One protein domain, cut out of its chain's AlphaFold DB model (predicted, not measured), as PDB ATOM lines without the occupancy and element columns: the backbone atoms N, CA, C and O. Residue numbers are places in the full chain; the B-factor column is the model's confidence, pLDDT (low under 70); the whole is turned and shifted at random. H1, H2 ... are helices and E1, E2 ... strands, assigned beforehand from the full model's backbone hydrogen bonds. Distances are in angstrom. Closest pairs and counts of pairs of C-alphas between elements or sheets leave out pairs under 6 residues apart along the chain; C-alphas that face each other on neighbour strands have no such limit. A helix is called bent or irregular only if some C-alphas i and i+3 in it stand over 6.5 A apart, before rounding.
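AT A GLANCE: This is residues 36 to 114 of the 159 residues of an uncharacterized protein of Pseudomonadales bacterium (UniProt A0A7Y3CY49). A single strongly twisted, all antiparallel sheet of five strands makes the body, with the short helix H1 packed over one face near E5 and E4, while the other helix, H2, only grazes the sheet beside E2. Between E4 and E5 the link of residues 80 to 93 runs out beyond the sheet as a long narrow loop, and this arm makes much of the length of the domain. The printed part has 79 residues with two named helices and five named strands, in the order E1, H1, E2, E3, E4, E5, H2, and the sheet's order is E1, E5, E4, E3, E2. The class is mixed, helices and strands, with 18 residues in helices and 23 in strands. The whole is only just compact, close to loose, with a radius of gyration of the C-alphas of 13.5 A and spans of 40 by 28 by 20 A.

IN THESE COORDINATES: The printed part begins with strand E1, residues 36 to 38, whose C-alpha 36 stands at (357.244, 148.126, 269.995). Helix H1 follows with residues 40 to 47 and is 10.6 A long from first to last C-alpha. Strand E2, residues 57 to 61, is 12.3 A long, and strand E3, residues 64 to 68, is 12.9 A long. Strand E4, residues 74 to 79, is the longest strand by residues and measures 14.3 A, from C-alpha 74 at (369.525, 149.525, 273.059). Strand E5, residues 94 to 97, is 10.5 A long. Helix H2, residues 105 to 114, is the longest helix by residues, measures 14.4 A and ends with C-alpha 114 at (383.508, 145.634, 284.498). H2 is neither bent nor irregular, but only just: C-alphas 107 and 110 are 6.1 A apart.

HOW THE PARTS SIT: In the sheet E1 and E2 are the edge strands, and the strands' lines turn by 109 degrees from edge to edge. E1 and E5 are antiparallel at 141 degrees, with N 36 and O 96 within hydrogen-bond range at 2.8 A. H1 is on the sheet at a height of 9.0 A, and the closest C-alphas of H1 and E5 are those of Tyr 40 and Tyr 94, 6.5 A apart. H1 lies over E5, with 6 of its 8 C-alphas falling on E5 and 2 on E4, only just too few to lie over E4 as well. On the local plane its line and that of E5 stand at 38 degrees, slantwise to the strands. E2, E3, E4 and E5 form a meander, each strand the antiparallel neighbour of the one before. E2 and E3 are a hairpin at 152 degrees, with N 59 and O 66 at 2.9 A and N 66 and O 59 at 2.8 A. E3 and E4 are a hairpin at 163 degrees, with N 65 and O 78 at 2.8 A. E4 and E5 are a hairpin at 153 degrees, with N 95 and O 77 at 2.8 A. H2 only grazes the sheet, with its residues 106 to 111; its closest C-alpha pair with E2 is Ala 59 and Val 107, 7.0 A apart. H1 and H2 are apart. Every O i to N i+4 pair of H1 is within hydrogen-bond range, and 4 of 6 are in H2.

THE WHOLE: The two C-alphas farthest apart, those of Pro 50 and Trp 86, are 41.5 A from each other. The printed part has no cut. The link from E4 to E5, 14 residues, is long, and within it residues 82 to 83 pair antiparallel with residues 89 to 90. The mean pLDDT of the printed part is 81.7; residues 53 to 54 and 112 to 114 are under 70.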
ATOM      1  N   ARG A  36     358.273 148.896 270.688       84.25
ATOM      2  CA  ARG A  36     357.244 148.126 269.995       84.25
ATOM      3  C   ARG A  36     357.286 146.667 270.457       84.25
ATOM      4  O   ARG A  36     358.359 146.070 270.357       84.25
ATOM      5  N   PRO A  37     356.166 146.073 270.904       85.94
ATOM      6  CA  PRO A  37     356.099 144.633 271.114       85.94
ATOM      7  C   PRO A  37     356.234 143.906 269.772       85.94
ATOM      8  O   PRO A  37     355.644 144.322 268.771       85.94
ATOM      9  N   VAL A  38     357.019 142.836 269.750       85.12
ATOM     10  CA  VAL A  38     357.229 141.989 268.572       85.12
ATOM     11  C   VAL A  38     357.139 140.517 268.947       85.12
ATOM     12  O   VAL A  38     357.313 140.138 270.106       85.12
ATOM     13  N   ASP A  39     356.881 139.680 267.954       88.06
ATOM     14  CA  ASP A  39     356.972 138.235 268.081       88.06
ATOM     15  C   ASP A  39     358.435 137.767 268.161       88.06
ATOM     16  O   ASP A  39     359.384 138.468 267.786       88.06
ATOM     17  N   TYR A  40     358.622 136.538 268.641       84.94
ATOM     18  CA  TYR A  40     359.948 135.961 268.838       84.94
ATOM     19  C   TYR A  40     360.737 135.791 267.531       84.94
ATOM     20  O   TYR A  40     361.954 135.993 267.516       84.94
ATOM     21  N   ALA A  41     360.070 135.459 266.418       85.06
ATOM     22  CA  ALA A  41     360.755 135.275 265.141       85.06
ATOM     23  C   ALA A  41     361.321 136.608 264.628       85.06
ATOM     24  O   ALA A  41     362.492 136.670 264.238       85.06
ATOM     25  N   THR A  42     360.543 137.690 264.714       85.19
ATOM     26  CA  THR A  42     361.031 139.043 264.407       85.19
ATOM     27  C   THR A  42     362.168 139.463 265.335       85.19
ATOM     28  O   THR A  42     363.186 139.973 264.861       85.19
ATOM     29  N   PHE A  43     362.056 139.194 266.639       86.88
ATOM     30  CA  PHE A  43     363.120 139.475 267.607       86.88
ATOM     31  C   PHE A  43     364.439 138.775 267.236       86.88
ATOM     32  O   PHE A  43     365.480 139.429 267.141       86.88
ATOM     33  N   ARG A  44     364.401 137.469 266.930       86.69
ATOM     34  CA  ARG A  44     365.592 136.711 266.504       86.69
ATOM     35  C   ARG A  44     366.201 137.244 265.212       86.69
ATOM     36  O   ARG A  44     367.420 137.358 265.128       86.69
ATOM     37  N   ARG A  45     365.376 137.585 264.218       86.31
ATOM     38  CA  ARG A  45     365.856 138.136 262.939       86.31
ATOM     39  C   ARG A  45     366.604 139.450 263.130       86.31
ATOM     40  O   ARG A  45     367.612 139.671 262.470       86.31
ATOM     41  N   VAL A  46     366.135 140.311 264.033       85.50
ATOM     42  CA  VAL A  46     366.804 141.586 264.317       85.50
ATOM     43  C   VAL A  46     368.144 141.374 265.012       85.50
ATOM     44  O   VAL A  46     369.108 142.045 264.650       85.50
ATOM     45  N   LEU A  47     368.236 140.419 265.939       82.38
ATOM     46  CA  LEU A  47     369.507 140.068 266.582       82.38
ATOM     47  C   LEU A  47     370.501 139.401 265.622       82.38
ATOM     48  O   LEU A  47     371.701 139.593 265.769       82.38
ATOM     49  N   ALA A  48     370.010 138.664 264.626       85.38
ATOM     50  CA  ALA A  48     370.843 138.015 263.617       85.38
ATOM     51  C   ALA A  48     371.431 138.988 262.575       85.38
ATOM     52  O   ALA A  48     372.285 138.587 261.786       85.38
ATOM     53  N   LYS A  49     370.992 140.255 262.539       84.38
ATOM     54  CA  LYS A  49     371.563 141.250 261.619       84.38
ATOM     55  C   LYS A  49     373.040 141.491 261.953       84.38
ATOM     56  O   LYS A  49     373.354 141.665 263.128       84.38
ATOM     57  N   PRO A  50     373.933 141.609 260.953       76.94
ATOM     58  CA  PRO A  50     375.367 141.808 261.189       76.94
ATOM     59  C   PRO A  50     375.664 143.086 261.989       76.94
ATOM     60  O   PRO A  50     376.566 143.104 262.818       76.94
ATOM     61  N   GLU A  51     374.846 144.127 261.820       81.50
ATOM     62  CA  GLU A  51     374.907 145.367 262.608       81.50
ATOM     63  C   GLU A  51     374.729 145.104 264.117       81.50
ATOM     64  O   GLU A  51     375.433 145.671 264.956       81.50
ATOM     65  N   ASN A  52     373.825 144.181 264.456       78.81
ATOM     66  CA  ASN A  52     373.433 143.831 265.820       78.81
ATOM     67  C   ASN A  52     374.163 142.601 266.367       78.81
ATOM     68  O   ASN A  52     374.099 142.344 267.569       78.81
ATOM     69  N   ALA A  53     374.906 141.880 265.522       69.00
ATOM     70  CA  ALA A  53     375.775 140.779 265.933       69.00
ATOM     71  C   ALA A  53     376.840 141.237 266.947       69.00
ATOM     72  O   ALA A  53     377.365 140.439 267.716       69.00
ATOM     73  N   SER A  54     377.106 142.546 266.994       65.94
ATOM     74  CA  SER A  54     377.966 143.201 267.979       65.94
ATOM     75  C   SER A  54     377.277 143.528 269.318       65.94
ATOM     76  O   SER A  54     377.764 144.380 270.065       65.94
ATOM     77  N   ALA A  55     376.143 142.897 269.647       71.00
ATOM     78  CA  ALA A  55     375.517 143.035 270.961       71.00
ATOM     79  C   ALA A  55     376.492 142.577 272.061       71.00
ATOM     80  O   ALA A  55     376.688 141.388 272.298       71.00
ATOM     81  N   ASN A  56     377.120 143.542 272.733       74.06
ATOM     82  CA  ASN A  56     378.200 143.286 273.688       74.06
ATOM     83  C   ASN A  56     377.710 143.277 275.134       74.06
ATOM     84  O   ASN A  56     378.390 142.754 276.021       74.06
ATOM     85  N   TYR A  57     376.547 143.884 275.388       81.19
ATOM     86  CA  TYR A  57     376.065 144.096 276.740       81.19
ATOM     87  C   TYR A  57     374.647 143.574 276.921       81.19
ATOM     88  O   TYR A  57     373.718 143.953 276.210       81.19
ATOM     89  N   VAL A  58     374.500 142.746 277.952       84.56
ATOM     90  CA  VAL A  58     373.216 142.306 278.487       84.56
ATOM     91  C   VAL A  58     373.048 142.949 279.855       84.56
ATOM     92  O   VAL A  58     373.882 142.762 280.745       84.56
ATOM     93  N   ALA A  59     371.979 143.716 280.025       80.75
ATOM     94  CA  ALA A  59     371.684 144.410 281.266       80.75
ATOM     95  C   ALA A  59     370.326 144.000 281.832       80.75
ATOM     96  O   ALA A  59     369.317 143.997 281.132       80.75
ATOM     97  N   ALA A  60     370.291 143.709 283.129       83.81
ATOM     98  CA  ALA A  60     369.050 143.530 283.866       83.81
ATOM     99  C   ALA A  60     368.529 144.891 284.339       83.81
ATOM    100  O   ALA A  60     369.219 145.597 285.072       83.81
ATOM    101  N   VAL A  61     367.315 145.251 283.930       80.06
ATOM    102  CA  VAL A  61     366.641 146.493 284.319       80.06
ATOM    103  C   VAL A  61     365.228 146.146 284.779       80.06
ATOM    104  O   VAL A  61     364.354 145.830 283.965       80.06
ATOM    105  N   GLY A  62     365.006 146.163 286.095       82.00
ATOM    106  CA  GLY A  62     363.756 145.687 286.696       82.00
ATOM    107  C   GLY A  62     363.457 144.239 286.288       82.00
ATOM    108  O   GLY A  62     364.344 143.388 286.326       82.00
ATOM    109  N   ASN A  63     362.232 143.975 285.821       82.81
ATOM    110  CA  ASN A  63     361.821 142.657 285.315       82.81
ATOM    111  C   ASN A  63     362.158 142.421 283.824       82.81
ATOM    112  O   ASN A  63     361.516 141.630 283.133       82.81
ATOM    113  N   SER A  64     363.130 143.150 283.273       82.88
ATOM    114  CA  SER A  64     363.478 143.056 281.854       82.88
ATOM    115  C   SER A  64     364.977 142.943 281.624       82.88
ATOM    116  O   SER A  64     365.791 143.447 282.395       82.88
ATOM    117  N   LEU A  65     365.336 142.258 280.547       87.38
ATOM    118  CA  LEU A  65     366.687 142.110 280.037       87.38
ATOM    119  C   LEU A  65     366.822 142.954 278.773       87.38
ATOM    120  O   LEU A  65     366.011 142.854 277.855       87.38
ATOM    121  N   TRP A  66     367.820 143.828 278.762       88.00
ATOM    122  CA  TRP A  66     368.080 144.784 277.696       88.00
ATOM    123  C   TRP A  66     369.381 144.393 277.008       88.00
ATOM    124  O   TRP A  66     370.394 144.166 277.673       88.00
ATOM    125  N   LEU A  67     369.338 144.315 275.684       88.12
ATOM    126  CA  LEU A  67     370.475 144.029 274.819       88.12
ATOM    127  C   LEU A  67     370.965 145.343 274.222       88.12
ATOM    128  O   LEU A  67     370.162 146.096 273.662       88.12
ATOM    129  N   ALA A  68     372.259 145.626 274.351       86.25
ATOM    130  CA  ALA A  68     372.856 146.859 273.860       86.25
ATOM    131  C   ALA A  68     374.170 146.638 273.100       86.25
ATOM    132  O   ALA A  68     374.924 145.695 273.366       86.25
ATOM    133  N   ASP A  69     374.437 147.546 272.162       85.88
ATOM    134  CA  ASP A  69     375.675 147.594 271.385       85.88
ATOM    135  C   ASP A  69     376.861 148.119 272.219       85.88
ATOM    136  O   ASP A  69     376.723 148.539 273.372       85.88
ATOM    137  N   ARG A  70     378.054 148.158 271.611       80.75
ATOM    138  CA  ARG A  70     379.270 148.712 272.243       80.75
ATOM    139  C   ARG A  70     379.151 150.180 272.681       80.75
ATOM    140  O   ARG A  70     379.941 150.626 273.507       80.75
ATOM    141  N   HIS A  71     378.200 150.927 272.122       82.50
ATOM    142  CA  HIS A  71     377.942 152.336 272.411       82.50
ATOM    143  C   HIS A  71     376.776 152.528 273.396       82.50
ATOM    144  O   HIS A  71     376.278 153.649 273.546       82.50
ATOM    145  N   TYR A  72     376.345 151.457 274.074       81.75
ATOM    146  CA  TYR A  72     375.228 151.439 275.023       81.75
ATOM    147  C   TYR A  72     373.869 151.799 274.405       81.75
ATOM    148  O   TYR A  72     372.943 152.169 275.135       81.75
ATOM    149  N   ARG A  73     373.729 151.701 273.079       85.00
ATOM    150  CA  ARG A  73     372.454 151.848 272.374       85.00
ATOM    151  C   ARG A  73     371.673 150.554 272.505       85.00
ATOM    152  O   ARG A  73     372.211 149.472 272.284       85.00
ATOM    153  N   VAL A  74     370.412 150.670 272.884       87.12
ATOM    154  CA  VAL A  74     369.525 149.525 273.059       87.12
ATOM    155  C   VAL A  74     369.169 148.988 271.681       87.12
ATOM    156  O   VAL A  74     368.698 149.732 270.827       87.12
ATOM    157  N   ILE A  75     369.399 147.696 271.483       88.25
ATOM    158  CA  ILE A  75     369.060 146.962 270.261       88.25
ATOM    159  C   ILE A  75     367.705 146.281 270.443       88.25
ATOM    160  O   ILE A  75     366.857 146.312 269.556       88.25
ATOM    161  N   ALA A  76     367.499 145.660 271.605       88.88
ATOM    162  CA  ALA A  76     366.280 144.929 271.909       88.88
ATOM    163  C   ALA A  76     366.071 144.788 273.423       88.88
ATOM    164  O   ALA A  76     366.996 144.956 274.223       88.88
ATOM    165  N   LYS A  77     364.843 144.461 273.820       88.62
ATOM    166  CA  LYS A  77     364.440 144.248 275.214       88.62
ATOM    167  C   LYS A  77     363.549 143.012 275.297       88.62
ATOM    168  O   LYS A  77     362.697 142.814 274.439       88.62
ATOM    169  N   MET A  78     363.699 142.216 276.349       89.69
ATOM    170  CA  MET A  78     362.784 141.118 276.669       89.69
ATOM    171  C   MET A  78     362.370 141.163 278.138       89.69
ATOM    172  O   MET A  78     363.171 141.547 278.992       89.69
ATOM    173  N   THR A  79     361.131 140.807 278.465       87.88
ATOM    174  CA  THR A  79     360.743 140.587 279.866       87.88
ATOM    175  C   THR A  79     361.231 139.225 280.323       87.88
ATOM    176  O   THR A  79     361.319 138.281 279.538       87.88
ATOM    177  N   ARG A  80     361.582 139.123 281.604       82.69
ATOM    178  CA  ARG A  80     361.851 137.817 282.196       82.69
ATOM    179  C   ARG A  80     360.525 137.077 282.379       82.69
ATOM    180  O   ARG A  80     359.531 137.734 282.709       82.69
ATOM    181  N   PRO A  81     360.503 135.750 282.178       82.38
ATOM    182  CA  PRO A  81     359.357 134.955 282.580       82.38
ATOM    183  C   PRO A  81     359.133 135.152 284.081       82.38
ATOM    184  O   PRO A  81     360.088 135.202 284.861       82.38
ATOM    185  N   ALA A  82     357.876 135.320 284.466       79.94
ATOM    186  CA  ALA A  82     357.477 135.528 285.850       79.94
ATOM    187  C   ALA A  82     356.371 134.537 286.196       79.94
ATOM    188  O   ALA A  82     355.548 134.213 285.347       79.94
ATOM    189  N   ILE A  83     356.362 134.058 287.433       81.69
ATOM    190  CA  ILE A  83     355.267 133.246 287.958       81.69
ATOM    191  C   ILE A  83     354.329 134.208 288.678       81.69
ATOM    192  O   ILE A  83     354.784 135.005 289.503       81.69
ATOM    193  N   ASP A  84     353.051 134.198 288.320       80.94
ATOM    194  CA  ASP A  84     352.062 135.006 289.021       80.94
ATOM    195  C   ASP A  84     351.609 134.352 290.336       80.94
ATOM    196  O   ASP A  84     352.000 133.244 290.698       80.94
ATOM    197  N   HIS A  85     350.784 135.073 291.091       84.19
ATOM    198  CA  HIS A  85     350.261 134.627 292.380       84.19
ATOM    199  C   HIS A  85     349.315 133.417 292.286       84.19
ATOM    200  O   HIS A  85     349.025 132.798 293.306       84.19
ATOM    201  N   TRP A  86     348.873 133.052 291.079       87.00
ATOM    202  CA  TRP A  86     348.104 131.840 290.800       87.00
ATOM    203  C   TRP A  86     348.983 130.699 290.273       87.00
ATOM    204  O   TRP A  86     348.475 129.683 289.806       87.00
ATOM    205  N   SER A  87     350.309 130.830 290.386       85.94
ATOM    206  CA  SER A  87     351.292 129.862 289.887       85.94
ATOM    207  C   SER A  87     351.278 129.677 288.365       85.94
ATOM    208  O   SER A  87     351.809 128.686 287.859       85.94
ATOM    209  N   HIS A  88     350.726 130.627 287.604       83.25
ATOM    210  CA  HIS A  88     350.820 130.605 286.149       83.25
ATOM    211  C   HIS A  88     352.122 131.255 285.678       83.25
ATOM    212  O   HIS A  88     352.522 132.331 286.130       83.25
ATOM    213  N   VAL A  89     352.787 130.596 284.729       80.38
ATOM    214  CA  VAL A  89     354.005 131.110 284.099       80.38
ATOM    215  C   VAL A  89     353.619 132.120 283.022       80.38
ATOM    216  O   VAL A  89     353.086 131.758 281.973       80.38
ATOM    217  N   GLN A  90     353.919 133.390 283.266       78.06
ATOM    218  CA  GLN A  90     353.784 134.456 282.283       78.06
ATOM    219  C   GLN A  90     354.941 134.364 281.276       78.06
ATOM    220  O   GLN A  90     356.113 134.412 281.682       78.06
ATOM    221  N   PRO A  91     354.652 134.229 279.969       79.19
ATOM    222  CA  PRO A  91     355.685 134.086 278.955       79.19
ATOM    223  C   PRO A  91     356.514 135.367 278.812       79.19
ATOM    224  O   PRO A  91     356.064 136.481 279.093       79.19
ATOM    225  N   ALA A  92     357.747 135.207 278.334       83.00
ATOM    226  CA  ALA A  92     358.592 136.338 277.980       83.00
ATOM    227  C   ALA A  92     357.978 137.125 276.811       83.00
ATOM    228  O   ALA A  92     357.549 136.556 275.807       83.00
ATOM    229  N   LEU A  93     357.978 138.449 276.936       87.12
ATOM    230  CA  LEU A  93     357.544 139.394 275.917       87.12
ATOM    231  C   LEU A  93     358.770 140.062 275.304       87.12
ATOM    232  O   LEU A  93     359.690 140.468 276.019       87.12
ATOM    233  N   TYR A  94     358.760 140.216 273.983       87.88
ATOM    234  CA  TYR A  94     359.880 140.750 273.218       87.88
ATOM    235  C   TYR A  94     359.544 142.133 272.679       87.88
ATOM    236  O   TYR A  94     358.431 142.393 272.221       87.88
ATOM    237  N   PHE A  95     360.518 143.031 272.733       88.62
ATOM    238  CA  PHE A  95     360.347 144.422 272.360       88.62
ATOM    239  C   PHE A  95     361.539 144.923 271.555       88.62
ATOM    240  O   PHE A  95     362.695 144.627 271.870       88.62
ATOM    241  N   LEU A  96     361.246 145.753 270.559       88.12
ATOM    242  CA  LEU A  96     362.244 146.486 269.787       88.12
ATOM    243  C   LEU A  96     362.088 147.991 270.005       88.12
ATOM    244  O   LEU A  96     360.958 148.472 270.117       88.12
ATOM    245  N   PRO A  97     363.188 148.751 270.059       87.12
ATOM    246  CA  PRO A  97     363.125 150.201 270.133       87.12
ATOM    247  C   PRO A  97     362.529 150.776 268.837       87.12
ATOM    248  O   PRO A  97     362.949 150.419 267.740       87.12
ATOM    249  N   GLN A  98     361.548 151.672 268.958       80.38
ATOM    250  CA  GLN A  98     361.016 152.457 267.832       80.38
ATOM    251  C   GLN A  98     361.896 153.673 267.521       80.38
ATOM    252  O   GLN A  98     361.914 154.158 266.394       80.38
ATOM    253  N   GLN A  99     362.626 154.161 268.526       78.69
ATOM    254  CA  GLN A  99     363.557 155.278 268.420       78.69
ATOM    255  C   GLN A  99     364.897 154.902 269.058       78.69
ATOM    256  O   GLN A  99     364.911 154.118 270.014       78.69
ATOM    257  N   PRO A 100     366.025 155.463 268.583       77.19
ATOM    258  CA  PRO A 100     367.331 155.210 269.175       77.19
ATOM    259  C   PRO A 100     367.343 155.618 270.652       77.19
ATOM    260  O   PRO A 100     367.263 156.800 270.983       77.19
ATOM    261  N   CYS A 101     367.469 154.646 271.551       81.25
ATOM    262  CA  CYS A 101     367.548 154.885 272.986       81.25
ATOM    263  C   CYS A 101     368.817 154.261 273.572       81.25
ATOM    264  O   CYS A 101     369.387 153.316 273.023       81.25
ATOM    265  N   ARG A 102     369.308 154.830 274.676       82.06
ATOM    266  CA  ARG A 102     370.503 154.348 275.379       82.06
ATOM    267  C   ARG A 102     370.120 153.695 276.698       82.06
ATOM    268  O   ARG A 102     369.096 154.036 277.290       82.06
ATOM    269  N   LEU A 103     370.966 152.785 277.175       80.69
ATOM    270  CA  LEU A 103     370.826 152.226 278.518       80.69
ATOM    271  C   LEU A 103     370.831 153.350 279.571       80.69
ATOM    272  O   LEU A 103     371.552 154.333 279.402       80.69
ATOM    273  N   PRO A 104     370.088 153.219 280.678       78.50
ATOM    274  CA  PRO A 104     370.135 154.210 281.745       78.50
ATOM    275  C   PRO A 104     371.539 154.292 282.366       78.50
ATOM    276  O   PRO A 104     372.207 153.273 282.537       78.50
ATOM    277  N   LEU A 105     371.979 155.492 282.764       75.31
ATOM    278  CA  LEU A 105     373.328 155.732 283.319       75.31
ATOM    279  C   LEU A 105     373.676 154.810 284.497       75.31
ATOM    280  O   LEU A 105     374.787 154.291 284.576       75.31
ATOM    281  N   ARG A 106     372.696 154.532 285.368       74.69
ATOM    282  CA  ARG A 106     372.839 153.609 286.512       74.69
ATOM    283  C   ARG A 106     373.247 152.190 286.098       74.69
ATOM    284  O   ARG A 106     373.842 151.470 286.886       74.69
ATOM    285  N   VAL A 107     372.935 151.805 284.865       75.25
ATOM    286  CA  VAL A 107     373.255 150.503 284.270       75.25
ATOM    287  C   VAL A 107     374.553 150.570 283.458       75.25
ATOM    288  O   VAL A 107     375.303 149.599 283.426       75.25
ATOM    289  N   GLN A 108     374.864 151.715 282.845       78.12
ATOM    290  CA  GLN A 108     376.109 151.912 282.092       78.12
ATOM    291  C   GLN A 108     377.356 151.893 282.989       78.12
ATOM    292  O   GLN A 108     378.347 151.251 282.649       78.12
ATOM    293  N   LEU A 109     377.309 152.560 284.148       75.25
ATOM    294  CA  LEU A 109     378.442 152.665 285.081       75.25
ATOM    295  C   LEU A 109     379.031 151.307 285.517       75.25
ATOM    296  O   LEU A 109     380.242 151.119 285.378       75.25
ATOM    297  N   PRO A 110     378.236 150.324 285.987       72.94
ATOM    298  CA  PRO A 110     378.777 149.015 286.350       72.94
ATOM    299  C   PRO A 110     379.297 148.223 285.139       72.94
ATOM    300  O   PRO A 110     380.240 147.443 285.282       72.94
ATOM    301  N   LEU A 111     378.735 148.431 283.939       71.31
ATOM    302  CA  LEU A 111     379.238 147.813 282.705       71.31
ATOM    303  C   LEU A 111     380.608 148.385 282.307       71.31
ATOM    304  O   LEU A 111     381.512 147.619 281.976       71.31
ATOM    305  N   LEU A 112     380.789 149.705 282.412       69.00
ATOM    306  CA  LEU A 112     382.077 150.383 282.212       69.00
ATOM    307  C   LEU A 112     383.122 149.931 283.238       69.00
ATOM    308  O   LEU A 112     384.257 149.613 282.874       69.00
ATOM    309  N   ALA A 113     382.734 149.836 284.513       67.00
ATOM    310  CA  ALA A 113     383.615 149.349 285.571       67.00
ATOM    311  C   ALA A 113     384.084 147.913 285.285       67.00
ATOM    312  O   ALA A 113     385.286 147.641 285.321       67.00
ATOM    313  N   ARG A 114     383.169 147.011 284.899       65.06
ATOM    314  CA  ARG A 114     383.508 145.634 284.498       65.06
ATOM    315  C   ARG A 114     384.411 145.574 283.268       65.06
ATOM    316  O   ARG A 114     385.348 144.780 283.261       65.06
TER     317      ARG A 114